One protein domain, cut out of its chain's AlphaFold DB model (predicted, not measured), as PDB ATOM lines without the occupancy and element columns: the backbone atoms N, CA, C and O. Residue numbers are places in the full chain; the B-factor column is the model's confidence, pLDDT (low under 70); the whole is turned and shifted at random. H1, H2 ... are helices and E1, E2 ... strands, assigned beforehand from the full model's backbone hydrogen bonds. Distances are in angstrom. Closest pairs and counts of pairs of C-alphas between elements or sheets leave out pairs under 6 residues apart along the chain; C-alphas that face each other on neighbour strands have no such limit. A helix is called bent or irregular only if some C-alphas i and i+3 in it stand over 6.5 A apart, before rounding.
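Overview. This is residues 10 to 141 and 154 to 214 of the 329 residues of an uncharacterized protein of Clohesyomyces aquaticus (UniProt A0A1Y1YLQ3). This is a long, flat, loosely built body: the two-stranded ribbon of E1 and E5 lies along one edge, helix H4 sits partly under it, and the long helix H6 packs on H5, H4 and H3 in turn along its length. One end of the long axis is made by the hairpin of E3 and E4, with the small pair of E2 and E6 beside it; the other end holds H1, H2, H3 and H7, and in the link from H6 to H7 residues 192 to 198 stick out. The printed part has 193 residues, with six named strands and seven named helices in the order E1 E2 E3 E4 E5 H1 H2 H3 H4 H5 E6 H6 H7. It is of mixed class, with three separate two-stranded sheets: E1 and E5 antiparallel, E2 and E6 parallel, E3 and E4 antiparallel. The whole is loose, with a radius of gyration of the C-alphas of 22.9 A, and spans 79 by 40 by 22 A.

Along the chain. Begin at Asp 10 and go on to C-alpha 17 at (195.794, 200.273, 114.208), where E1, residues 17 to 20, begins. After it come E2, residues 27 to 29, then E3, residues 42 to 46, and E4, residues 54 to 58, each of these last two 12.7 A long from first to last C-alpha. E5 is residues 67 to 70. Next come H1, residues 86 to 91, H2, residues 94 to 98, and H3, residues 102 to 117, which is 23.4 A long. H4, residues 120 to 131, is irregular: C-alphas 126 and 129 are 9.4 A apart. H5, residues 133 to 137, lies before the cut and E6, residues 158 to 160, after it. Find C-alpha 167 at (189.629, 194.992, 137.113); from there H6 runs 37.0 A to C-alpha 191, with a kink of 29 degrees near residue 184, and it is only just irregular, C-alphas 184 and 187 being 6.7 A apart. H7, residues 205 to 213, is 12.9 A long and ends at C-alpha 213 at (205.926, 170.582, 106.290).

Arrangement. Look first at E1 and E5, where N 19 and O 68 are 2.9 A apart, within hydrogen-bond range. Residues 23 to 24 and 63 to 64 form a short antiparallel pairing. The closest C-alphas of E1 and H4 are those of Ser 19 and Asn 121, 6.1 A apart. E2 and E6 have N 160 and O 28 at 2.9 A, within range. In the hairpin of E3 and E4, N 44 and O 56 are 2.7 A apart, also within range. The closest C-alphas of E2 and E4 are those of Ala 28 and Thr 58, at 4.7 A. H2 is close to H3 but not clearly touching, with Ile 95 and Thr 105 closest, their C-alphas 6.8 A apart; H1 and H3 are likewise close but not clearly touching, at 7.5 A between the C-alphas of Tyr 86 and Leu 116. H6 is the hub. With residues 182 to 190 alone it touches H3, closest at the C-alphas of Ala 114 and Ala 186, 4.8 A, opposite ways at a tilt of 36 degrees, only just steep. With residues 171 to 179 alone it touches H4, closest at Met 131 and Ile 175, 6.3 A between C-alphas, at a steep tilt of 62 degrees, opposite ways. With residues 170 to 174 alone it touches H5, the C-alphas of Leu 133 and Glu 171 being closest at 6.1 A. H3 touches H7 with residues 102 to 107 alone, closest at the C-alphas of Ala 106 and Gly 207, 5.2 A. Every O i to N i+4 pair is within hydrogen-bond range in H1 and H2; the counts are 10 of 12 in H3, 5 of 8 in H4, 18 of 21 in H6, 4 of 5 in H7 and 0 of 1 in H5, where 2 of 2 O i to N i+3 pairs are.

Size, cuts and confidence. The two C-alphas farthest apart, those of Gly 50 and Ala 205, are 78.7 A apart. Residues 142 to 153 are not printed, and C-alphas 141 and 154 are 19.5 A apart across this cut. The links E2 to E3, E5 to H1 and H6 to H7 are long. The mean pLDDT of the printed part is 89.3; residues 140 to 141, 154 to 157, 193 to 194, 196 and 198 are under 70.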
ATOM      1  N   ASP A  10     197.365 210.079 122.153       84.06
ATOM      2  CA  ASP A  10     197.712 208.651 122.187       84.06
ATOM      3  C   ASP A  10     196.936 207.801 121.167       84.06
ATOM      4  O   ASP A  10     197.426 206.766 120.723       84.06
ATOM      5  N   PHE A  11     195.748 208.250 120.747       86.62
ATOM      6  CA  PHE A  11     194.953 207.624 119.684       86.62
ATOM      7  C   PHE A  11     195.188 208.248 118.305       86.62
ATOM      8  O   PHE A  11     194.684 207.745 117.305       86.62
ATOM      9  N   THR A  12     195.969 209.326 118.221       90.69
ATOM     10  CA  THR A  12     196.327 209.975 116.952       90.69
ATOM     11  C   THR A  12     197.629 209.381 116.417       90.69
ATOM     12  O   THR A  12     198.610 210.087 116.188       90.69
ATOM     13  N   ARG A  13     197.659 208.054 116.256       91.19
ATOM     14  CA  ARG A  13     198.820 207.330 115.731       91.19
ATOM     15  C   ARG A  13     198.658 207.031 114.251       91.19
ATOM     16  O   ARG A  13     197.590 206.631 113.805       91.19
ATOM     17  N   THR A  14     199.736 207.212 113.498       92.31
ATOM     18  CA  THR A  14     199.797 206.907 112.058       92.31
ATOM     19  C   THR A  14     200.515 205.594 111.758       92.31
ATOM     20  O   THR A  14     200.623 205.210 110.601       92.31
ATOM     21  N   ASP A  15     201.062 204.945 112.781       94.19
ATOM     22  CA  ASP A  15     201.900 203.747 112.708       94.19
ATOM     23  C   ASP A  15     201.336 202.600 113.565       94.19
ATOM     24  O   ASP A  15     202.071 201.723 114.017       94.19
ATOM     25  N   ALA A  16     200.034 202.626 113.835       95.38
ATOM     26  CA  ALA A  16     199.320 201.611 114.596       95.38
ATOM     27  C   ALA A  16     197.865 201.547 114.129       95.38
ATOM     28  O   ALA A  16     197.300 202.568 113.730       95.38
ATOM     29  N   ASP A  17     197.248 200.377 114.245       94.25
ATOM     30  CA  ASP A  17     195.794 200.273 114.208       94.25
ATOM     31  C   ASP A  17     195.242 200.615 115.594       94.25
ATOM     32  O   ASP A  17     195.785 200.194 116.618       94.25
ATOM     33  N   VAL A  18     194.172 201.406 115.638       93.06
ATOM     34  CA  VAL A  18     193.545 201.838 116.890       93.06
ATOM     35  C   VAL A  18     192.162 201.216 116.995       93.06
ATOM     36  O   VAL A  18     191.270 201.527 116.204       93.06
ATOM     37  N   SER A  19     191.978 200.371 118.005       92.44
ATOM     38  CA  SER A  19     190.712 199.708 118.313       92.44
ATOM     39  C   SER A  19     190.148 200.273 119.616       92.44
ATOM     40  O   SER A  19     190.862 200.377 120.609       92.44
ATOM     41  N   MET A  20     188.864 200.634 119.637       91.62
ATOM     42  CA  MET A  20     188.172 201.079 120.852       91.62
ATOM     43  C   MET A  20     187.047 200.114 121.191       91.62
ATOM     44  O   MET A  20     186.225 199.784 120.338       91.62
ATOM     45  N   LEU A  21     186.988 199.704 122.452       91.81
ATOM     46  CA  LEU A  21     185.916 198.877 122.977       91.81
ATOM     47  C   LEU A  21     184.936 199.763 123.740       91.81
ATOM     48  O   LEU A  21     185.269 200.286 124.796       91.81
ATOM     49  N   LEU A  22     183.716 199.912 123.233       92.56
ATOM     50  CA  LEU A  22     182.669 200.648 123.938       92.56
ATOM     51  C   LEU A  22     181.998 199.735 124.968       92.56
ATOM     52  O   LEU A  22     181.237 198.834 124.620       92.56
ATOM     53  N   LEU A  23     182.276 199.983 126.244       92.12
ATOM     54  CA  LEU A  23     181.709 199.264 127.375       92.12
ATOM     55  C   LEU A  23     180.507 200.023 127.922       92.12
ATOM     56  O   LEU A  23     180.646 201.090 128.516       92.12
ATOM     57  N   MET A  24     179.316 199.457 127.745       91.56
ATOM     58  CA  MET A  24     178.097 199.973 128.365       91.56
ATOM     59  C   MET A  24     177.913 199.334 129.741       91.56
ATOM     60  O   MET A  24     177.613 198.143 129.845       91.56
ATOM     61  N   ASN A  25     178.082 200.120 130.801       89.62
ATOM     62  CA  ASN A  25     177.916 199.648 132.167       89.62
ATOM     63  C   ASN A  25     176.480 199.898 132.647       89.62
ATOM     64  O   ASN A  25     176.136 200.990 133.094       89.62
ATOM     65  N   ASN A  26     175.649 198.861 132.550       87.88
ATOM     66  CA  ASN A  26     174.258 198.872 133.016       87.88
ATOM     67  C   ASN A  26     174.067 198.072 134.321       87.88
ATOM     68  O   ASN A  26     172.943 197.706 134.667       87.88
ATOM     69  N   PHE A  27     175.157 197.768 135.031       89.69
ATOM     70  CA  PHE A  27     175.138 196.935 136.232       89.69
ATOM     71  C   PHE A  27     175.248 197.779 137.496       89.69
ATOM     72  O   PHE A  27     175.933 198.797 137.512       89.69
ATOM     73  N   ALA A  28     174.610 197.327 138.575       92.62
ATOM     74  CA  ALA A  28     174.858 197.861 139.912       92.62
ATOM     75  C   ALA A  28     175.697 196.875 140.734       92.62
ATOM     76  O   ALA A  28     175.536 195.657 140.629       92.62
ATOM     77  N   PHE A  29     176.582 197.395 141.575       94.62
ATOM     78  CA  PHE A  29     177.533 196.612 142.361       94.62
ATOM     79  C   PHE A  29     177.136 196.588 143.837       94.62
ATOM     80  O   PHE A  29     176.548 197.537 144.350       94.62
ATOM     81  N   ARG A  30     177.471 195.509 144.553       93.12
ATOM     82  CA  ARG A  30     177.207 195.402 146.006       93.12
ATOM     83  C   ARG A  30     178.173 196.221 146.872       93.12
ATOM     84  O   ARG A  30     177.882 196.485 148.034       93.12
ATOM     85  N   HIS A  31     179.312 196.608 146.309       96.06
ATOM     86  CA  HIS A  31     180.347 197.409 146.955       96.06
ATOM     87  C   HIS A  31     180.784 198.537 146.018       96.06
ATOM     88  O   HIS A  31     180.601 198.397 144.803       96.06
ATOM     89  N   PRO A  32     181.333 199.641 146.557       97.44
ATOM     90  CA  PRO A  32     181.918 200.677 145.723       97.44
ATOM     91  C   PRO A  32     183.069 200.087 144.904       97.44
ATOM     92  O   PRO A  32     183.820 199.247 145.400       97.44
ATOM     93  N   VAL A  33     183.190 200.521 143.653       97.62
ATOM     94  CA  VAL A  33     184.234 200.082 142.719       97.62
ATOM     95  C   VAL A  33     185.124 201.280 142.407       97.62
ATOM     96  O   VAL A  33     184.618 202.283 141.896       97.62
ATOM     97  N   ASN A  34     186.423 201.191 142.719       97.81
ATOM     98  CA  ASN A  34     187.418 202.250 142.462       97.81
ATOM     99  C   ASN A  34     188.182 202.070 141.137       97.81
ATOM    100  O   ASN A  34     189.141 202.792 140.870       97.81
ATOM    101  N   ASP A  35     187.764 201.124 140.302       97.56
ATOM    102  CA  ASP A  35     188.317 200.912 138.968       97.56
ATOM    103  C   ASP A  35     187.964 202.080 138.025       97.56
ATOM    104  O   ASP A  35     186.842 202.577 138.040       97.56
ATOM    105  N   THR A  36     188.897 202.530 137.184       94.75
ATOM    106  CA  THR A  36     188.689 203.697 136.305       94.75
ATOM    107  C   THR A  36     187.656 203.458 135.202       94.75
ATOM    108  O   THR A  36     186.953 204.391 134.812       94.75
ATOM    109  N   VAL A  37     187.541 202.227 134.703       95.50
ATOM    110  CA  VAL A  37     186.635 201.835 133.612       95.50
ATOM    111  C   VAL A  37     185.265 201.438 134.158       95.50
ATOM    112  O   VAL A  37     184.246 201.723 133.524       95.50
ATOM    113  N   PHE A  38     185.234 200.819 135.340       96.44
ATOM    114  CA  PHE A  38     184.021 200.332 136.004       96.44
ATOM    115  C   PHE A  38     183.593 201.177 137.216       96.44
ATOM    116  O   PHE A  38     182.825 200.699 138.052       96.44
ATOM    117  N   LEU A  39     184.065 202.424 137.311       97.00
ATOM    118  CA  LEU A  39     183.887 203.299 138.472       97.00
ATOM    119  C   LEU A  39     182.423 203.370 138.921       97.00
ATOM    120  O   LEU A  39     181.560 203.826 138.167       97.00
ATOM    121  N   ALA A  40     182.157 202.982 140.169       97.19
ATOM    122  CA  ALA A  40     180.819 202.990 140.753       97.19
ATOM    123  C   ALA A  40     180.868 203.395 142.230       97.19
ATOM    124  O   ALA A  40     181.209 202.601 143.102       97.19
ATOM    125  N   GLN A  41     180.517 204.647 142.509       97.50
ATOM    126  CA  GLN A  41     180.561 205.258 143.845       97.50
ATOM    127  C   GLN A  41     179.190 205.761 144.307       97.50
ATOM    128  O   GLN A  41     178.993 206.080 145.479       97.50
ATOM    129  N   LYS A  42     178.213 205.842 143.396       96.38
ATOM    130  CA  LYS A  42     176.877 206.371 143.687       96.38
ATOM    131  C   LYS A  42     176.022 205.312 144.377       96.38
ATOM    132  O   LYS A  42     175.415 204.469 143.714       96.38
ATOM    133  N   ALA A  43     175.977 205.373 145.706       95.81
ATOM    134  CA  ALA A  43     175.142 204.509 146.529       95.81
ATOM    135  C   ALA A  43     173.643 204.803 146.321       95.81
ATOM    136  O   ALA A  43     173.205 205.949 146.362       95.81
ATOM    137  N   THR A  44     172.853 203.755 146.125       92.38
ATOM    138  CA  THR A  44     171.392 203.761 146.020       92.38
ATOM    139  C   THR A  44     170.865 202.674 146.945       92.38
ATOM    140  O   THR A  44     171.257 201.515 146.824       92.38
ATOM    141  N   ILE A  45     170.002 203.036 147.891       90.00
ATOM    142  CA  ILE A  45     169.396 202.076 148.819       90.00
ATOM    143  C   ILE A  45     168.110 201.559 148.181       90.00
ATOM    144  O   ILE A  45     167.211 202.341 147.878       90.00
ATOM    145  N   ILE A  46     168.029 200.247 147.977       85.69
ATOM    146  CA  ILE A  46     166.822 199.561 147.522       85.69
ATOM    147  C   ILE A  46     166.233 198.727 148.665       85.69
ATOM    148  O   ILE A  46     166.948 198.060 149.411       85.69
ATOM    149  N   GLY A  47     164.914 198.776 148.816       79.38
ATOM    150  CA  GLY A  47     164.179 198.014 149.825       79.38
ATOM    151  C   GLY A  47     162.781 198.588 150.030       79.38
ATOM    152  O   GLY A  47     162.621 199.799 150.166       79.38
ATOM    153  N   ALA A  48     161.766 197.726 150.040       73.25
ATOM    154  CA  ALA A  48     160.416 198.103 150.446       73.25
ATOM    155  C   ALA A  48     160.318 198.129 151.980       73.25
ATOM    156  O   ALA A  48     161.058 197.410 152.661       73.25
ATOM    157  N   ASN A  49     159.393 198.923 152.529       74.50
ATOM    158  CA  ASN A  49     159.143 198.996 153.972       74.50
ATOM    159  C   ASN A  49     158.971 197.584 154.570       74.50
ATOM    160  O   ASN A  49     158.023 196.879 154.232       74.50
ATOM    161  N   GLY A  50     159.898 197.173 155.444       76.38
ATOM    162  CA  GLY A  50     159.894 195.859 156.105       76.38
ATOM    163  C   GLY A  50     160.762 194.769 155.457       76.38
ATOM    164  O   GLY A  50     160.866 193.682 156.018       76.38
ATOM    165  N   THR A  51     161.417 195.039 154.323       78.44
ATOM    166  CA  THR A  51     162.413 194.134 153.713       78.44
ATOM    167  C   THR A  51     163.843 194.583 154.016       78.44
ATOM    168  O   THR A  51     164.084 195.756 154.298       78.44
ATOM    169  N   THR A  52     164.800 193.649 153.972       83.50
ATOM    170  CA  THR A  52     166.227 193.945 154.153       83.50
ATOM    171  C   THR A  52     166.670 194.997 153.138       83.50
ATOM    172  O   THR A  52     166.684 194.728 151.937       83.50
ATOM    173  N   GLN A  53     167.029 196.188 153.621       88.38
ATOM    174  CA  GLN A  53     167.590 197.238 152.776       88.38
ATOM    175  C   GLN A  53     168.937 196.772 152.219       88.38
ATOM    176  O   GLN A  53     169.808 196.320 152.964       88.38
ATOM    177  N   MET A  54     169.104 196.886 150.907       88.38
ATOM    178  CA  MET A  54     170.357 196.611 150.217       88.38
ATOM    179  C   MET A  54     170.871 197.909 149.603       88.38
ATOM    180  O   MET A  54     170.169 198.576 148.846       88.38
ATOM    181  N   THR A  55     172.115 198.258 149.914       93.06
ATOM    182  CA  THR A  55     172.812 199.365 149.255       93.06
ATOM    183  C   THR A  55     173.501 198.850 148.004       93.06
ATOM    184  O   THR A  55     174.213 197.848 148.044       93.06
ATOM    185  N   LEU A  56     173.301 199.553 146.898       93.88
ATOM    186  CA  LEU A  56     173.900 199.258 145.608       93.88
ATOM    187  C   LEU A  56     174.672 200.455 145.091       93.88
ATOM    188  O   LEU A  56     174.275 201.592 145.311       93.88
ATOM    189  N   PHE A  57     175.735 200.204 144.349       96.00
ATOM    190  CA  PHE A  57     176.578 201.230 143.759       96.00
ATOM    191  C   PHE A  57     176.358 201.235 142.255       96.00
ATOM    192  O   PHE A  57     176.589 200.232 141.581       96.00
ATOM    193  N   THR A  58     175.862 202.354 141.738       94.69
ATOM    194  CA  THR A  58     175.628 202.528 140.302       94.69
ATOM    195  C   THR A  58     176.854 203.141 139.623       94.69
ATOM    196  O   THR A  58     177.603 203.882 140.275       94.69
ATOM    197  N   PRO A  59     177.079 202.850 138.328       95.00
ATOM    198  CA  PRO A  59     178.221 203.371 137.593       95.00
ATOM    199  C   PRO A  59     178.194 204.899 137.549       95.00
ATOM    200  O   PRO A  59     177.153 205.527 137.343       95.00
ATOM    201  N   ASN A  60     179.357 205.518 137.723       96.00
ATOM    202  CA  ASN A  60     179.498 206.967 137.630       96.00
ATOM    203  C   ASN A  60     179.294 207.451 136.190       96.00
ATOM    204  O   ASN A  60     178.735 208.532 135.988       96.00
ATOM    205  N   VAL A  61     179.726 206.633 135.226       94.25
ATOM    206  CA  VAL A  61     179.583 206.827 133.782       94.25
ATOM    207  C   VAL A  61     178.913 205.598 133.168       94.25
ATOM    208  O   VAL A  61     179.238 204.468 133.524       94.25
ATOM    209  N   SER A  62     177.960 205.810 132.258       89.50
ATOM    210  CA  SER A  62     177.222 204.713 131.607       89.50
ATOM    211  C   SER A  62     178.012 204.044 130.485       89.50
ATOM    212  O   SER A  62     177.746 202.893 130.152       89.50
ATOM    213  N   VAL A  63     178.965 204.764 129.888       94.00
ATOM    214  CA  VAL A  63     179.817 204.258 128.813       94.00
ATOM    215  C   VAL A  63     181.266 204.590 129.133       94.00
ATOM    216  O   VAL A  63     181.598 205.754 129.362       94.00
ATOM    217  N   SER A  64     182.115 203.573 129.134       94.06
ATOM    218  CA  SER A  64     183.569 203.698 129.170       94.06
ATOM    219  C   SER A  64     184.163 203.107 127.892       94.06
ATOM    220  O   SER A  64     183.541 202.279 127.229       94.06
ATOM    221  N   ALA A  65     185.333 203.595 127.486       92.31
ATOM    222  CA  ALA A  65     185.928 203.233 126.204       92.31
ATOM    223  C   ALA A  65     187.429 202.953 126.350       92.31
ATOM    224  O   ALA A  65     188.240 203.814 125.998       92.31
ATOM    225  N   PRO A  66     187.830 201.793 126.903       92.00
ATOM    226  CA  PRO A  66     189.215 201.368 126.793       92.00
ATOM    227  C   PRO A  66     189.589 201.220 125.313       92.00
ATOM    228  O   PRO A  66     188.825 200.688 124.502       92.00
ATOM    229  N   GLY A  67     190.767 201.724 124.961       90.31
ATOM    230  CA  GLY A  67     191.315 201.621 123.616       90.31
ATOM    231  C   GLY A  67     192.646 200.887 123.616       90.31
ATOM    232  O   GLY A  67     193.397 200.935 124.590       90.31
ATOM    233  N   CYS A  68     192.931 200.219 122.508       91.69
ATOM    234  CA  CYS A  68     194.165 199.492 122.265       91.69
ATOM    235  C   CYS A  68     194.801 199.995 120.969       91.69
ATOM    236  O   CYS A  68     194.108 200.246 119.981       91.69
ATOM    237  N   THR A  69     196.125 200.116 120.978       93.56
ATOM    238  CA  THR A  69     196.926 200.398 119.785       93.56
ATOM    239  C   THR A  69     197.715 199.150 119.421       93.56
ATOM    240  O   THR A  69     198.514 198.675 120.229       93.56
ATOM    241  N   GLU A  70     197.508 198.628 118.221       94.25
ATOM    242  CA  GLU A  70     198.178 197.434 117.714       94.25
ATOM    243  C   GLU A  70     199.217 197.833 116.667       94.25
ATOM    244  O   GLU A  70     198.920 198.558 115.717       94.25
ATOM    245  N   GLN A  71     200.451 197.367 116.847       95.25
ATOM    246  CA  GLN A  71     201.543 197.583 115.902       95.25
ATOM    247  C   GLN A  71     202.080 196.239 115.440       95.25
ATOM    248  O   GLN A  71     202.380 195.363 116.251       95.25
ATOM    249  N   TYR A  72     202.244 196.101 114.131       95.50
ATOM    250  CA  TYR A  72     202.769 194.897 113.508       95.50
ATOM    251  C   TYR A  72     204.135 195.186 112.910       95.50
ATOM    252  O   TYR A  72     204.403 196.277 112.410       95.50
ATOM    253  N   ARG A  73     205.004 194.181 112.947       95.62
ATOM    254  CA  ARG A  73     206.286 194.196 112.257       95.62
ATOM    255  C   ARG A  73     206.483 192.840 111.611       95.62
ATOM    256  O   ARG A  73     206.510 191.830 112.309       95.62
ATOM    257  N   PHE A  74     206.622 192.826 110.294       95.62
ATOM    258  CA  PHE A  74     206.903 191.606 109.549       95.62
ATOM    259  C   PHE A  74     208.380 191.581 109.175       95.62
ATOM    260  O   PHE A  74     208.955 192.619 108.844       95.62
ATOM    261  N   CYS A  75     208.991 190.406 109.258       96.06
ATOM    262  CA  CYS A  75     210.405 190.197 108.974       96.06
ATOM    263  C   CYS A  75     210.568 189.062 107.961       96.06
ATOM    264  O   CYS A  75     209.926 188.022 108.093       96.06
ATOM    265  N   GLY A  76     211.417 189.289 106.961       94.31
ATOM    266  CA  GLY A  76     212.008 188.256 106.115       94.31
ATOM    267  C   GLY A  76     213.306 187.736 106.740       94.31
ATOM    268  O   GLY A  76     213.465 187.779 107.959       94.31
ATOM    269  N   THR A  77     214.244 187.269 105.912       92.81
ATOM    270  CA  THR A  77     215.536 186.741 106.390       92.81
ATOM    271  C   THR A  77     216.386 187.823 107.061       92.81
ATOM    272  O   THR A  77     216.789 187.661 108.208       92.81
ATOM    273  N   ASP A  78     216.602 188.944 106.363       93.38
ATOM    274  CA  ASP A  78     217.530 190.002 106.797       93.38
ATOM    275  C   ASP A  78     216.864 191.385 106.897       93.38
ATOM    276  O   ASP A  78     217.462 192.347 107.379       93.38
ATOM    277  N   VAL A  79     215.615 191.505 106.437       95.62
ATOM    278  CA  VAL A  79     214.886 192.775 106.336       95.62
ATOM    279  C   VAL A  79     213.581 192.680 107.115       95.62
ATOM    280  O   VAL A  79     212.849 191.702 106.994       95.62
ATOM    281  N   CYS A  80     213.264 193.716 107.888       96.38
ATOM    282  CA  CYS A  80     211.981 193.864 108.568       96.38
ATOM    283  C   CYS A  80     211.321 195.181 108.174       96.38
ATOM    284  O   CYS A  80     212.005 196.188 107.981       96.38
ATOM    285  N   THR A  81     209.993 195.210 108.161       95.88
ATOM    286  CA  THR A  81     209.247 196.463 108.032       95.88
ATOM    287  C   THR A  81     209.475 197.358 109.253       95.88
ATOM    288  O   THR A  81     209.933 196.906 110.310       95.88
ATOM    289  N   ASN A  82     209.133 198.639 109.140       95.62
ATOM    290  CA  ASN A  82     208.901 199.454 110.331       95.62
ATOM    291  C   ASN A  82     207.592 199.010 111.012       95.62
ATOM    292  O   ASN A  82     206.723 198.458 110.326       95.62
ATOM    293  N   PRO A  83     207.445 199.219 112.333       95.81
ATOM    294  CA  PRO A  83     206.164 199.042 113.005       95.81
ATOM    295  C   PRO A  83     205.080 199.883 112.323       95.81
ATOM    296  O   PRO A  83     205.324 201.036 111.963       95.81
ATOM    297  N   GLY A  84     203.908 199.296 112.117       95.81
ATOM    298  CA  GLY A  84     202.791 199.952 111.443       95.81
ATOM    299  C   GLY A  84     201.458 199.280 111.752       95.81
ATOM    300  O   GLY A  84     201.420 198.202 112.354       95.81
ATOM    301  N   GLY A  85     200.366 199.896 111.299       95.12
ATOM    302  CA  GLY A  85     199.061 199.235 111.267       95.12
ATOM    303  C   GLY A  85     199.058 198.082 110.259       95.12
ATOM    304  O   GLY A  85     199.761 198.118 109.244       95.12
ATOM    305  N   TYR A  86     198.262 197.048 110.506       95.00
ATOM    306  CA  TYR A  86     198.166 195.877 109.643       95.00
ATOM    307  C   TYR A  86     197.770 196.256 108.217       95.00
ATOM    308  O   TYR A  86     198.417 195.830 107.261       95.00
ATOM    309  N   TYR A  87     196.729 197.079 108.053       92.19
ATOM    310  CA  TYR A  87     196.245 197.467 106.724       92.19
ATOM    311  C   TYR A  87     197.256 198.345 105.987       92.19
ATOM    312  O   TYR A  87     197.415 198.213 104.776       92.19
ATOM    313  N   GLN A  88     197.991 199.196 106.702       92.25
ATOM    314  CA  GLN A  88     199.067 199.999 106.120       92.25
ATOM    315  C   GLN A  88     200.201 199.113 105.584       92.25
ATOM    316  O   GLN A  88     200.694 199.343 104.483       92.25
ATOM    317  N   LEU A  89     200.594 198.085 106.340       93.31
ATOM    318  CA  LEU A  89     201.675 197.177 105.953       93.31
ATOM    319  C   LEU A  89     201.262 196.200 104.845       93.31
ATOM    320  O   LEU A  89     202.067 195.897 103.969       93.31
ATOM    321  N   THR A  90     200.017 195.720 104.861       91.12
ATOM    322  CA  THR A  90     199.523 194.706 103.908       91.12
ATOM    323  C   THR A  90     198.952 195.275 102.614       91.12
ATOM    324  O   THR A  90     198.935 194.568 101.612       91.12
ATOM    325  N   SER A  91     198.511 196.537 102.598       86.88
ATOM    326  CA  SER A  91     198.079 197.211 101.360       86.88
ATOM    327  C   SER A  91     199.247 197.595 100.446       86.88
ATOM    328  O   SER A  91     199.055 197.785  99.245       86.88
ATOM    329  N   GLY A  92     200.458 197.704 100.999       80.50
ATOM    330  CA  GLY A  92     201.683 197.881 100.230       80.50
ATOM    331  C   GLY A  92     202.167 196.584  99.577       80.50
ATOM    332  O   GLY A  92     201.662 195.493  99.830       80.50
ATOM    333  N   ASN A  93     203.215 196.685  98.756       87.56
ATOM    334  CA  ASN A  93     203.872 195.511  98.184       87.56
ATOM    335  C   ASN A  93     204.818 194.868  99.216       87.56
ATOM    336  O   ASN A  93     206.041 194.941  99.096       87.56
ATOM    337  N   LEU A  94     204.239 194.292 100.276       91.50
ATOM    338  CA  LEU A  94     204.964 193.713 101.414       91.50
ATOM    339  C   LEU A  94     205.997 192.666 100.968       91.50
ATOM    340  O   LEU A  94     207.107 192.627 101.493       91.50
ATOM    341  N   ILE A  95     205.652 191.870  99.952       87.44
ATOM    342  CA  ILE A  95     206.533 190.863  99.343       87.44
ATOM    343  C   ILE A  95     207.798 191.524  98.780       87.44
ATOM    344  O   ILE A  95     208.903 191.058  99.049       87.44
ATOM    345  N   GLN A  96     207.653 192.636  98.048       89.62
ATOM    346  CA  GLN A  96     208.795 193.388  97.517       89.62
ATOM    347  C   GLN A  96     209.615 194.061  98.622       89.62
ATOM    348  O   GLN A  96     210.839 194.048  98.552       89.62
ATOM    349  N   GLN A  97     208.963 194.626  99.645       92.25
ATOM    350  CA  GLN A  97     209.658 195.288 100.759       92.25
ATOM    351  C   GLN A  97     210.531 194.321 101.563       92.25
ATOM    352  O   GLN A  97     211.612 194.695 102.008       92.25
ATOM    353  N   LEU A  98     210.062 193.086 101.744       94.88
ATOM    354  CA  LEU A  98     210.765 192.047 102.492       94.88
ATOM    355  C   LEU A  98     211.651 191.154 101.614       94.88
ATOM    356  O   LEU A  98     212.322 190.277 102.150       94.88
ATOM    357  N   MET A  99     211.661 191.377 100.292       94.69
ATOM    358  CA  MET A  99     212.403 190.580  99.309       94.69
ATOM    359  C   MET A  99     212.146 189.070  99.452       94.69
ATOM    360  O   MET A  99     213.076 188.268  99.389       94.69
ATOM    361  N   LEU A 100     210.884 188.686  99.676       94.62
ATOM    362  CA  LEU A 100     210.529 187.289  99.932       94.62
ATOM    363  C   LEU A 100     210.671 186.441  98.665       94.62
ATOM    364  O   LEU A 100     210.202 186.830  97.592       94.62
ATOM    365  N   ASP A 101     211.249 185.249  98.801       94.75
ATOM    366  CA  ASP A 101     211.214 184.235  97.745       94.75
ATOM    367  C   ASP A 101     209.820 183.575  97.624       94.75
ATOM    368  O   ASP A 101     208.884 183.883  98.370       94.75
ATOM    369  N   ALA A 102     209.644 182.664  96.660       93.56
ATOM    370  CA  ALA A 102     208.359 181.997  96.432       93.56
ATOM    371  C   ALA A 102     207.897 181.139  97.630       93.56
ATOM    372  O   ALA A 102     206.707 181.112  97.952       93.56
ATOM    373  N   ALA A 103     208.827 180.476  98.324       92.44
ATOM    374  CA  ALA A 103     208.520 179.644  99.485       92.44
ATOM    375  C   ALA A 103     208.176 180.502 100.712       92.44
ATOM    376  O   ALA A 103     207.196 180.239 101.410       92.44
ATOM    377  N   GLN A 104     208.930 181.575 100.940       93.81
ATOM    378  CA  GLN A 104     208.675 182.571 101.972       93.81
ATOM    379  C   GLN A 104     207.357 183.302 101.731       93.81
ATOM    380  O   GLN A 104     206.612 183.537 102.675       93.81
ATOM    381  N   THR A 105     207.023 183.602 100.477       93.62
ATOM    382  CA  THR A 105     205.732 184.194 100.109       93.62
ATOM    383  C   THR A 105     204.578 183.248 100.448       93.62
ATOM    384  O   THR A 105     203.586 183.673 101.045       93.62
ATOM    385  N   ALA A 106     204.721 181.952 100.144       91.62
ATOM    386  CA  ALA A 106     203.734 180.941 100.517       91.62
ATOM    387  C   ALA A 106     203.585 180.805 102.045       91.62
ATOM    388  O   ALA A 106     202.469 180.657 102.537       91.62
ATOM    389  N   ALA A 107     204.681 180.908 102.804       91.31
ATOM    390  CA  ALA A 107     204.662 180.895 104.268       91.31
ATOM    391  C   ALA A 107     204.136 182.206 104.887       91.31
ATOM    392  O   ALA A 107     203.525 182.183 105.956       91.31
ATOM    393  N   ALA A 108     204.322 183.345 104.220       92.31
ATOM    394  CA  ALA A 108     203.847 184.641 104.687       92.31
ATOM    395  C   ALA A 108     202.318 184.729 104.659       92.31
ATOM    396  O   ALA A 108     201.727 185.309 105.564       92.31
ATOM    397  N   GLN A 109     201.653 184.118 103.674       89.12
ATOM    398  CA  GLN A 109     200.193 184.159 103.564       89.12
ATOM    399  C   GLN A 109     199.457 183.670 104.838       89.12
ATOM    400  O   GLN A 109     198.624 184.423 105.353       89.12
ATOM    401  N   PRO A 110     199.723 182.467 105.395       89.12
ATOM    402  CA  PRO A 110     199.080 182.034 106.634       89.12
ATOM    403  C   PRO A 110     199.475 182.891 107.843       89.12
ATOM    404  O   PRO A 110     198.638 183.085 108.719       89.12
ATOM    405  N   ILE A 111     200.689 183.456 107.884       91.81
ATOM    406  CA  ILE A 111     201.108 184.387 108.949       91.81
ATOM    407  C   ILE A 111     200.284 185.675 108.887       91.81
ATOM    408  O   ILE A 111     199.734 186.101 109.896       91.81
ATOM    409  N   LEU A 112     200.133 186.270 107.703       92.50
ATOM    410  CA  LEU A 112     199.337 187.483 107.510       92.50
ATOM    411  C   LEU A 112     197.865 187.255 107.841       92.50
ATOM    412  O   LEU A 112     197.224 188.127 108.428       92.50
ATOM    413  N   ARG A 113     197.329 186.082 107.497       89.88
ATOM    414  CA  ARG A 113     195.978 185.687 107.894       89.88
ATOM    415  C   ARG A 113     195.865 185.509 109.408       89.88
ATOM    416  O   ARG A 113     194.896 185.982 109.989       89.88
ATOM    417  N   ALA A 114     196.853 184.885 110.047       91.12
ATOM    418  CA  ALA A 114     196.897 184.738 111.498       91.12
ATOM    419  C   ALA A 114     196.946 186.094 112.211       91.12
ATOM    420  O   ALA A 114     196.221 186.304 113.178       91.12
ATOM    421  N   SER A 115     197.738 187.037 111.699       93.69
ATOM    422  CA  SER A 115     197.783 188.404 112.218       93.69
ATOM    423  C   SER A 115     196.452 189.137 112.049       93.69
ATOM    424  O   SER A 115     196.073 189.870 112.953       93.69
ATOM    425  N   LEU A 116     195.725 188.917 110.944       91.81
ATOM    426  CA  LEU A 116     194.379 189.470 110.751       91.81
ATOM    427  C   LEU A 116     193.377 188.886 111.753       91.81
ATOM    428  O   LEU A 116     192.653 189.640 112.393       91.81
ATOM    429  N   GLU A 117     193.343 187.560 111.904       90.31
ATOM    430  CA  GLU A 117     192.441 186.876 112.846       90.31
ATOM    431  C   GLU A 117     192.751 187.235 114.310       90.31
ATOM    432  O   GLU A 117     191.849 187.236 115.146       90.31
ATOM    433  N   GLY A 118     194.010 187.563 114.613       91.81
ATOM    434  CA  GLY A 118     194.460 188.022 115.926       91.81
ATOM    435  C   GLY A 118     194.256 189.514 116.204       91.81
ATOM    436  O   GLY A 118     194.582 189.943 117.307       91.81
ATOM    437  N   GLN A 119     193.745 190.311 115.255       94.31
ATOM    438  CA  GLN A 119     193.443 191.727 115.504       94.31
ATOM    439  C   GLN A 119     192.348 191.886 116.552       94.31
ATOM    440  O   GLN A 119     191.313 191.210 116.491       94.31
ATOM    441  N   MET A 120     192.497 192.878 117.430       92.06
ATOM    442  CA  MET A 120     191.502 193.160 118.466       92.06
ATOM    443  C   MET A 120     190.119 193.443 117.888       92.06
ATOM    444  O   MET A 120     189.132 192.956 118.431       92.06
ATOM    445  N   ASN A 121     190.017 194.148 116.759       92.31
ATOM    446  CA  ASN A 121     188.721 194.407 116.124       92.31
ATOM    447  C   ASN A 121     187.970 193.105 115.772       92.31
ATOM    448  O   ASN A 121     186.776 192.974 116.047       92.31
ATOM    449  N   TRP A 122     188.673 192.112 115.219       91.25
ATOM    450  CA  TRP A 122     188.079 190.814 114.890       91.25
ATOM    451  C   TRP A 122     187.724 190.009 116.137       91.25
ATOM    452  O   TRP A 122     186.663 189.389 116.181       91.25
ATOM    453  N   ILE A 123     188.567 190.060 117.167       92.00
ATOM    454  CA  ILE A 123     188.310 189.398 118.450       92.00
ATOM    455  C   ILE A 123     187.080 190.003 119.131       92.00
ATOM    456  O   ILE A 123     186.204 189.266 119.582       92.00
ATOM    457  N   PHE A 124     186.966 191.332 119.149       91.50
ATOM    458  CA  PHE A 124     185.825 192.050 119.716       91.50
ATOM    459  C   PHE A 124     184.538 191.720 118.964       91.50
ATOM    460  O   PHE A 124     183.503 191.488 119.588       91.50
ATOM    461  N   TYR A 125     184.605 191.637 117.634       90.12
ATOM    462  CA  TYR A 125     183.472 191.222 116.814       90.12
ATOM    463  C   TYR A 125     183.059 189.767 117.085       90.12
ATOM    464  O   TYR A 125     181.871 189.480 117.226       90.12
ATOM    465  N   ALA A 126     184.023 188.846 117.180       89.56
ATOM    466  CA  ALA A 126     183.756 187.416 117.303       89.56
ATOM    467  C   ALA A 126     183.311 186.988 118.711       89.56
ATOM    468  O   ALA A 126     182.428 186.143 118.841       89.56
ATOM    469  N   LEU A 127     183.928 187.539 119.761       89.94
ATOM    470  CA  LEU A 127     183.679 187.143 121.152       89.94
ATOM    471  C   LEU A 127     182.728 188.093 121.883       89.94
ATOM    472  O   LEU A 127     182.090 187.685 122.853       89.94
ATOM    473  N   SER A 128     182.596 189.343 121.426       88.88
ATOM    474  CA  SER A 128     181.750 190.359 122.057       88.88
ATOM    475  C   SER A 128     181.976 190.412 123.579       88.88
ATOM    476  O   SER A 128     183.102 190.584 124.031       88.88
ATOM    477  N   SER A 129     180.937 190.239 124.397       85.75
ATOM    478  CA  SER A 129     181.042 190.281 125.857       85.75
ATOM    479  C   SER A 129     181.681 189.040 126.498       85.75
ATOM    480  O   SER A 129     182.013 189.101 127.678       85.75
ATOM    481  N   GLU A 130     181.892 187.937 125.770       89.31
ATOM    482  CA  GLU A 130     182.562 186.726 126.299       89.31
ATOM    483  C   GLU A 130     184.043 186.968 126.627       89.31
ATOM    484  O   GLU A 130     184.649 186.275 127.451       89.31
ATOM    485  N   MET A 131     184.646 187.980 126.001       90.88
ATOM    486  CA  MET A 131     186.042 188.320 126.254       90.88
ATOM    487  C   MET A 131     186.260 188.961 127.631       90.88
ATOM    488  O   MET A 131     187.390 188.980 128.107       90.88
ATOM    489  N   LEU A 132     185.200 189.446 128.288       92.75
ATOM    490  CA  LEU A 132     185.295 190.137 129.570       92.75
ATOM    491  C   LEU A 132     185.206 189.145 130.743       92.75
ATOM    492  O   LEU A 132     184.327 188.291 130.777       92.75
ATOM    493  N   LEU A 133     186.102 189.232 131.725       94.69
ATOM    494  CA  LEU A 133     186.039 188.528 133.016       94.69
ATOM    495  C   LEU A 133     184.832 188.974 133.847       94.69
ATOM    496  O   LEU A 133     184.228 188.179 134.566       94.69
ATOM    497  N   THR A 134     184.467 190.249 133.752       92.56
ATOM    498  CA  THR A 134     183.296 190.838 134.416       92.56
ATOM    499  C   THR A 134     181.999 190.141 134.028       92.56
ATOM    500  O   THR A 134     181.079 190.099 134.845       92.56
ATOM    501  N   ARG A 135     181.930 189.523 132.843       89.56
ATOM    502  CA  ARG A 135     180.776 188.720 132.432       89.56
ATOM    503  C   ARG A 135     180.513 187.550 133.383       89.56
ATOM    504  O   ARG A 135     179.361 187.321 133.736       89.56
ATOM    505  N   ASP A 136     181.558 186.889 133.876       89.56
ATOM    506  CA  ASP A 136     181.439 185.758 134.810       89.56
ATOM    507  C   ASP A 136     180.995 186.200 136.218       89.56
ATOM    508  O   ASP A 136     180.599 185.385 137.053       89.56
ATOM    509  N   LYS A 137     181.077 187.506 136.510       89.75
ATOM    510  CA  LYS A 137     180.631 188.111 137.776       89.75
ATOM    511  C   LYS A 137     179.160 188.502 137.762       89.75
ATOM    512  O   LYS A 137     178.597 188.769 138.832       89.75
ATOM    513  N   VAL A 138     178.551 188.519 136.580       86.62
ATOM    514  CA  VAL A 138     177.112 188.656 136.414       86.62
ATOM    515  C   VAL A 138     176.507 187.273 136.627       86.62
ATOM    516  O   VAL A 138     176.897 186.333 135.936       86.62
ATOM    517  N   PRO A 139     175.565 187.104 137.569       80.88
ATOM    518  CA  PRO A 139     174.877 185.837 137.740       80.88
ATOM    519  C   PRO A 139     174.253 185.412 136.407       80.88
ATOM    520  O   PRO A 139     173.288 186.017 135.940       80.88
ATOM    521  N   THR A 140     174.809 184.372 135.786       66.19
ATOM    522  CA  THR A 140     174.237 183.725 134.607       66.19
ATOM    523  C   THR A 140     172.984 182.996 135.063       66.19
ATOM    524  O   THR A 140     173.026 181.812 135.398       66.19
ATOM    525  N   GLN A 141     171.865 183.694 135.196       54.31
ATOM    526  CA  GLN A 141     170.633 183.034 135.581       54.31
ATOM    527  C   GLN A 141     169.522 183.303 134.585       54.31
ATOM    528  O   GLN A 141     169.115 184.432 134.327       54.31
ATOM    529  N   ALA A 154     160.297 200.357 138.926       54.34
ATOM    530  CA  ALA A 154     161.546 199.881 139.522       54.34
ATOM    531  C   ALA A 154     162.712 199.895 138.506       54.34
ATOM    532  O   ALA A 154     162.652 199.172 137.505       54.34
ATOM    533  N   PRO A 155     163.803 200.655 138.737       53.97
ATOM    534  CA  PRO A 155     164.998 200.555 137.907       53.97
ATOM    535  C   PRO A 155     165.566 199.128 137.986       53.97
ATOM    536  O   PRO A 155     165.978 198.657 139.047       53.97
ATOM    537  N   ARG A 156     165.546 198.417 136.850       60.28
ATOM    538  CA  ARG A 156     166.032 197.034 136.715       60.28
ATOM    539  C   ARG A 156     167.553 197.017 136.680       60.28
ATOM    540  O   ARG A 156     168.157 196.943 135.615       60.28
ATOM    541  N   TYR A 157     168.179 197.090 137.844       63.84
ATOM    542  CA  TYR A 157     169.610 196.852 137.933       63.84
ATOM    543  C   TYR A 157     169.878 195.350 137.893       63.84
ATOM    544  O   TYR A 157     169.382 194.597 138.729       63.84
ATOM    545  N   ILE A 158     170.689 194.915 136.931       77.88
ATOM    546  CA  ILE A 158     171.335 193.610 137.028       77.88
ATOM    547  C   ILE A 158     172.491 193.782 138.014       77.88
ATOM    548  O   ILE A 158     173.317 194.685 137.863       77.88
ATOM    549  N   PHE A 159     172.526 192.956 139.058       85.62
ATOM    550  CA  PHE A 159     173.549 193.071 140.093       85.62
ATOM    551  C   PHE A 159     174.782 192.266 139.709       85.62
ATOM    552  O   PHE A 159     174.676 191.078 139.407       85.62
ATOM    553  N   SER A 160     175.946 192.900 139.774       90.81
ATOM    554  CA  SER A 160     177.230 192.220 139.648       90.81
ATOM    555  C   SER A 160     177.853 191.985 141.023       90.81
ATOM    556  O   SER A 160     177.574 192.693 142.003       90.81
ATOM    557  N   SER A 161     178.708 190.968 141.101       91.56
ATOM    558  CA  SER A 161     179.584 190.782 142.256       91.56
ATOM    559  C   SER A 161     180.574 191.953 142.381       91.56
ATOM    560  O   SER A 161     180.832 192.647 141.397       91.56
ATOM    561  N   PRO A 162     181.137 192.195 143.578       92.88
ATOM    562  CA  PRO A 162     182.194 193.186 143.757       92.88
ATOM    563  C   PRO A 162     183.349 192.952 142.778       92.88
ATOM    564  O   PRO A 162     183.745 191.805 142.550       92.88
ATOM    565  N   LEU A 163     183.870 194.038 142.214       96.75
ATOM    566  CA  LEU A 163     185.035 194.023 141.332       96.75
ATOM    567  C   LEU A 163     186.278 194.451 142.109       96.75
ATOM    568  O   LEU A 163     186.166 195.151 143.116       96.75
ATOM    569  N   SER A 164     187.453 194.017 141.656       97.00
ATOM    570  CA  SER A 164     188.713 194.529 142.189       97.00
ATOM    571  C   SER A 164     188.998 195.936 141.655       97.00
ATOM    572  O   SER A 164     188.511 196.324 140.594       97.00
ATOM    573  N   ASP A 165     189.830 196.691 142.372       97.56
ATOM    574  CA  ASP A 165     190.234 198.048 141.969       97.56
ATOM    575  C   ASP A 165     191.084 198.071 140.684       97.56
ATOM    576  O   ASP A 165     191.246 199.118 140.062       97.56
ATOM    577  N   ASN A 166     191.633 196.917 140.293       97.56
ATOM    578  CA  ASN A 166     192.439 196.718 139.091       97.56
ATOM    579  C   ASN A 166     191.735 195.854 138.025       97.56
ATOM    580  O   ASN A 166     192.390 195.127 137.269       97.56
ATOM    581  N   GLN A 167     190.400 195.849 138.008       97.00
ATOM    582  CA  GLN A 167     189.629 194.992 137.113       97.00
ATOM    583  C   GLN A 167     189.950 195.280 135.643       97.00
ATOM    584  O   GLN A 167     190.136 194.338 134.881       97.00
ATOM    585  N   TRP A 168     190.080 196.542 135.225       95.44
ATOM    586  CA  TRP A 168     190.361 196.891 133.830       95.44
ATOM    587  C   TRP A 168     191.713 196.360 133.341       95.44
ATOM    588  O   TRP A 168     191.833 195.989 132.170       95.44
ATOM    589  N   GLN A 169     192.723 196.278 134.215       96.94
ATOM    590  CA  GLN A 169     194.005 195.662 133.867       96.94
ATOM    591  C   GLN A 169     193.837 194.159 133.650       96.94
ATOM    592  O   GLN A 169     194.350 193.639 132.664       96.94
ATOM    593  N   LEU A 170     193.081 193.481 134.522       97.31
ATOM    594  CA  LEU A 170     192.787 192.051 134.378       97.31
ATOM    595  C   LEU A 170     191.999 191.764 133.092       97.31
ATOM    596  O   LEU A 170     192.260 190.774 132.411       97.31
ATOM    597  N   GLU A 171     191.061 192.645 132.729       95.94
ATOM    598  CA  GLU A 171     190.352 192.564 131.448       95.94
ATOM    599  C   GLU A 171     191.309 192.712 130.266       95.94
ATOM    600  O   GLU A 171     191.278 191.914 129.331       95.94
ATOM    601  N   SER A 172     192.193 193.709 130.322       94.69
ATOM    602  CA  SER A 172     193.177 193.969 129.269       94.69
ATOM    603  C   SER A 172     194.152 192.800 129.109       94.69
ATOM    604  O   SER A 172     194.472 192.413 127.986       94.69
ATOM    605  N   GLU A 173     194.577 192.194 130.219       96.19
ATOM    606  CA  GLU A 173     195.419 190.998 130.233       96.19
ATOM    607  C   GLU A 173     194.703 189.801 129.593       96.19
ATOM    608  O   GLU A 173     195.269 189.148 128.716       96.19
ATOM    609  N   LYS A 174     193.439 189.538 129.955       94.81
ATOM    610  CA  LYS A 174     192.646 188.470 129.323       94.81
ATOM    611  C   LYS A 174     192.503 188.703 127.821       94.81
ATOM    612  O   LYS A 174     192.735 187.777 127.048       94.81
ATOM    613  N   ILE A 175     192.145 189.917 127.408       93.56
ATOM    614  CA  ILE A 175     191.988 190.284 125.995       93.56
ATOM    615  C   ILE A 175     193.302 190.055 125.231       93.56
ATOM    616  O   ILE A 175     193.293 189.439 124.164       93.56
ATOM    617  N   HIS A 176     194.439 190.472 125.796       93.25
ATOM    618  CA  HIS A 176     195.758 190.224 125.214       93.25
ATOM    619  C   HIS A 176     196.082 188.727 125.105       93.25
ATOM    620  O   HIS A 176     196.524 188.271 124.050       93.25
ATOM    621  N   ASN A 177     195.817 187.949 126.155       94.69
ATOM    622  CA  ASN A 177     196.054 186.505 126.160       94.69
ATOM    623  C   ASN A 177     195.207 185.785 125.100       94.69
ATOM    624  O   ASN A 177     195.715 184.912 124.400       94.69
ATOM    625  N   VAL A 178     193.947 186.192 124.925       93.44
ATOM    626  CA  VAL A 178     193.074 185.673 123.863       93.44
ATOM    627  C   VAL A 178     193.622 186.025 122.478       93.44
ATOM    628  O   VAL A 178     193.645 185.166 121.599       93.44
ATOM    629  N   ALA A 179     194.104 187.254 122.270       92.56
ATOM    630  CA  ALA A 179     194.712 187.646 121.000       92.56
ATOM    631  C   ALA A 179     195.980 186.841 120.683       92.56
ATOM    632  O   ALA A 179     196.151 186.358 119.561       92.56
ATOM    633  N   ALA A 180     196.834 186.622 121.686       92.31
ATOM    634  CA  ALA A 180     198.017 185.781 121.559       92.31
ATOM    635  C   ALA A 180     197.655 184.319 121.244       92.31
ATOM    636  O   ALA A 180     198.288 183.699 120.388       92.31
ATOM    637  N   GLU A 181     196.614 183.773 121.878       92.31
ATOM    638  CA  GLU A 181     196.117 182.425 121.590       92.31
ATOM    639  C   GLU A 181     195.567 182.318 120.161       92.31
ATOM    640  O   GLU A 181     195.898 181.375 119.440       92.31
ATOM    641  N   MET A 182     194.788 183.302 119.698       90.31
ATOM    642  CA  MET A 182     194.282 183.334 118.320       90.31
ATOM    643  C   MET A 182     195.424 183.341 117.300       90.31
ATOM    644  O   MET A 182     195.369 182.599 116.316       90.31
ATOM    645  N   LEU A 183     196.496 184.096 117.568       90.75
ATOM    646  CA  LEU A 183     197.691 184.113 116.724       90.75
ATOM    647  C   LEU A 183     198.388 182.739 116.673       90.75
ATOM    648  O   LEU A 183     198.879 182.340 115.619       90.75
ATOM    649  N   GLN A 184     198.403 181.995 117.783       89.12
ATOM    650  CA  GLN A 184     198.974 180.643 117.847       89.12
ATOM    651  C   GLN A 184     198.091 179.588 117.166       89.12
ATOM    652  O   GLN A 184     198.603 178.636 116.574       89.12
ATOM    653  N   LEU A 185     196.766 179.738 117.229       87.44
ATOM    654  CA  LEU A 185     195.813 178.782 116.660       87.44
ATOM    655  C   LEU A 185     195.627 178.943 115.148       87.44
ATOM    656  O   LEU A 185     195.351 177.959 114.456       87.44
ATOM    657  N   ALA A 186     195.763 180.159 114.623       85.12
ATOM    658  CA  ALA A 186     195.464 180.452 113.226       85.12
ATOM    659  C   ALA A 186     196.322 179.667 112.207       85.12
ATOM    660  O   ALA A 186     195.740 179.126 111.262       85.12
ATOM    661  N   PRO A 187     197.647 179.467 112.393       82.44
ATOM    662  CA  PRO A 187     198.422 178.573 111.528       82.44
ATOM    663  C   PRO A 187     197.882 177.135 111.522       82.44
ATOM    664  O   PRO A 187     197.884 176.469 110.490       82.44
ATOM    665  N   GLY A 188     197.355 176.663 112.657       81.94
ATOM    666  CA  GLY A 188     196.719 175.350 112.757       81.94
ATOM    667  C   GLY A 188     195.416 175.248 111.960       81.94
ATOM    668  O   GLY A 188     195.157 174.212 111.350       81.94
ATOM    669  N   ARG A 189     194.624 176.328 111.900       78.62
ATOM    670  CA  ARG A 189     193.382 176.393 111.102       78.62
ATOM    671  C   ARG A 189     193.630 176.362 109.598       78.62
ATOM    672  O   ARG A 189     192.767 175.903 108.855       78.62
ATOM    673  N   TYR A 190     194.790 176.844 109.155       77.81
ATOM    674  CA  TYR A 190     195.213 176.709 107.762       77.81
ATOM    675  C   TYR A 190     195.427 175.234 107.385       77.81
ATOM    676  O   TYR A 190     195.022 174.814 106.305       77.81
ATOM    677  N   ALA A 191     196.009 174.442 108.291       76.81
ATOM    678  CA  ALA A 191     196.262 173.019 108.072       76.81
ATOM    679  C   ALA A 191     195.008 172.144 108.256       76.81
ATOM    680  O   ALA A 191     194.804 171.188 107.510       76.81
ATOM    681  N   VAL A 192     194.177 172.448 109.260       76.81
ATOM    682  CA  VAL A 192     192.960 171.689 109.584       76.81
ATOM    683  C   VAL A 192     191.751 172.624 109.591       76.81
ATOM    684  O   VAL A 192     191.537 173.362 110.559       76.81
ATOM    685  N   PRO A 193     190.930 172.590 108.532       68.31
ATOM    686  CA  PRO A 193     189.738 173.411 108.453       68.31
ATOM    687  C   PRO A 193     188.668 172.890 109.417       68.31
ATOM    688  O   PRO A 193     188.451 171.686 109.549       68.31
ATOM    689  N   LEU A 194     187.956 173.814 110.069       67.50
ATOM    690  CA  LEU A 194     186.850 173.494 110.983       67.50
ATOM    691  C   LEU A 194     185.627 172.909 110.254       67.50
ATOM    692  O   LEU A 194     184.795 172.257 110.879       67.50
ATOM    693  N   ASN A 195     185.516 173.140 108.942       73.38
ATOM    694  CA  ASN A 195     184.459 172.604 108.097       73.38
ATOM    695  C   ASN A 195     185.040 172.120 106.759       73.38
ATOM    696  O   ASN A 195     185.742 172.863 106.072       73.38
ATOM    697  N   ALA A 196     184.740 170.875 106.386       64.19
ATOM    698  CA  ALA A 196     185.307 170.226 105.205       64.19
ATOM    699  C   ALA A 196     184.787 170.799 103.872       64.19
ATOM    700  O   ALA A 196     185.360 170.527 102.822       64.19
ATOM    701  N   THR A 197     183.715 171.592 103.889       73.06
ATOM    702  CA  THR A 197     183.081 172.116 102.669       73.06
ATOM    703  C   THR A 197     183.688 173.421 102.150       73.06
ATOM    704  O   THR A 197     183.372 173.828 101.037       73.06
ATOM    705  N   THR A 198     184.572 174.075 102.912       67.38
ATOM    706  CA  THR A 198     185.186 175.370 102.548       67.38
ATOM    707  C   THR A 198     186.700 175.282 102.344       67.38
ATOM    708  O   THR A 198     187.408 176.276 102.504       67.38
ATOM    709  N   ILE A 199     187.224 174.092 102.033       71.00
ATOM    710  CA  ILE A 199     188.662 173.892 101.826       71.00
ATOM    711  C   ILE A 199     189.039 174.412 100.442       71.00
ATOM    712  O   ILE A 199     188.729 173.785  99.433       71.00
ATOM    713  N   VAL A 200     189.736 175.546 100.406       78.44
ATOM    714  CA  VAL A 200     190.418 176.018  99.198       78.44
ATOM    715  C   VAL A 200     191.875 175.563  99.302       78.44
ATOM    716  O   VAL A 200     192.614 176.121 100.118       78.44
ATOM    717  N   PRO A 201     192.291 174.512  98.571       80.62
ATOM    718  CA  PRO A 201     193.681 174.081  98.579       80.62
ATOM    719  C   PRO A 201     194.578 175.163  97.959       80.62
ATOM    720  O   PRO A 201     194.116 175.931  97.116       80.62
ATOM    721  N   PRO A 202     195.864 175.232  98.336       85.94
ATOM    722  CA  PRO A 202     196.793 176.146  97.691       85.94
ATOM    723  C   PRO A 202     196.997 175.785  96.210       85.94
ATOM    724  O   PRO A 202     197.294 174.636  95.852       85.94
ATOM    725  N   ASP A 203     196.883 176.798  95.352       88.88
ATOM    726  CA  ASP A 203     197.061 176.663  93.903       88.88
ATOM    727  C   ASP A 203     198.539 176.625  93.485       88.88
ATOM    728  O   ASP A 203     198.870 176.100  92.422       88.88
ATOM    729  N   THR A 204     199.440 177.131  94.333       92.12
ATOM    730  CA  THR A 204     200.887 177.186  94.077       92.12
ATOM    731  C   THR A 204     201.602 175.908  94.519       92.12
ATOM    732  O   THR A 204     201.192 175.231  95.467       92.12
ATOM    733  N   ALA A 205     202.701 175.563  93.839       94.12
ATOM    734  CA  ALA A 205     203.503 174.385  94.175       94.12
ATOM    735  C   ALA A 205     204.130 174.510  95.576       94.12
ATOM    736  O   ALA A 205     204.164 173.547  96.343       94.12
ATOM    737  N   GLU A 206     204.556 175.718  95.933       93.88
ATOM    738  CA  GLU A 206     205.147 176.069  97.219       93.88
ATOM    739  C   GLU A 206     204.118 175.987  98.350       93.88
ATOM    740  O   GLU A 206     204.411 175.440  99.409       93.88
ATOM    741  N   GLY A 207     202.881 176.442  98.124       89.94
ATOM    742  CA  GLY A 207     201.811 176.308  99.113       89.94
ATOM    743  C   GLY A 207     201.475 174.842  99.403       89.94
ATOM    744  O   GLY A 207     201.288 174.458 100.556       89.94
ATOM    745  N   ARG A 208     201.481 173.983  98.373       89.94
ATOM    746  CA  ARG A 208     201.287 172.533  98.548       89.94
ATOM    747  C   ARG A 208     202.450 171.873  99.284       89.94
ATOM    748  O   ARG A 208     202.218 170.966 100.081       89.94
ATOM    749  N   SER A 209     203.686 172.315  99.042       91.38
ATOM    750  CA  SER A 209     204.855 171.795  99.764       91.38
ATOM    751  C   SER A 209     204.813 172.183 101.246       91.38
ATOM    752  O   SER A 209     205.147 171.358 102.100       91.38
ATOM    753  N   LEU A 210     204.300 173.378 101.563       89.69
ATOM    754  CA  LEU A 210     204.116 173.855 102.931       89.69
ATOM    755  C   LEU A 210     203.156 172.960 103.729       89.69
ATOM    756  O   LEU A 210     203.441 172.649 104.884       89.69
ATOM    757  N   CYS A 211     202.068 172.472 103.118       84.44
ATOM    758  CA  CYS A 211     201.129 171.556 103.778       84.44
ATOM    759  C   CYS A 211     201.810 170.278 104.300       84.44
ATOM    760  O   CYS A 211     201.468 169.802 105.378       84.44
ATOM    761  N   GLY A 212     202.796 169.739 103.573       83.94
ATOM    762  CA  GLY A 212     203.560 168.565 104.014       83.94
ATOM    763  C   GLY A 212     204.588 168.862 105.113       83.94
ATOM    764  O   GLY A 212     205.068 167.943 105.776       83.94
ATOM    765  N   GLN A 213     204.934 170.135 105.309       87.75
ATOM    766  CA  GLN A 213     205.926 170.582 106.290       87.75
ATOM    767  C   GLN A 213     205.289 171.110 107.582       87.75
ATOM    768  O   GLN A 213     205.946 171.146 108.624       87.75
ATOM    769  N   GLN A 214     204.010 171.488 107.544       85.12
ATOM    770  CA  GLN A 214     203.275 171.945 108.716       85.12
ATOM    771  C   GLN A 214     203.033 170.790 109.691       85.12
ATOM    772  O   GLN A 214     202.326 169.824 109.407       85.12
TER     773      GLN A 214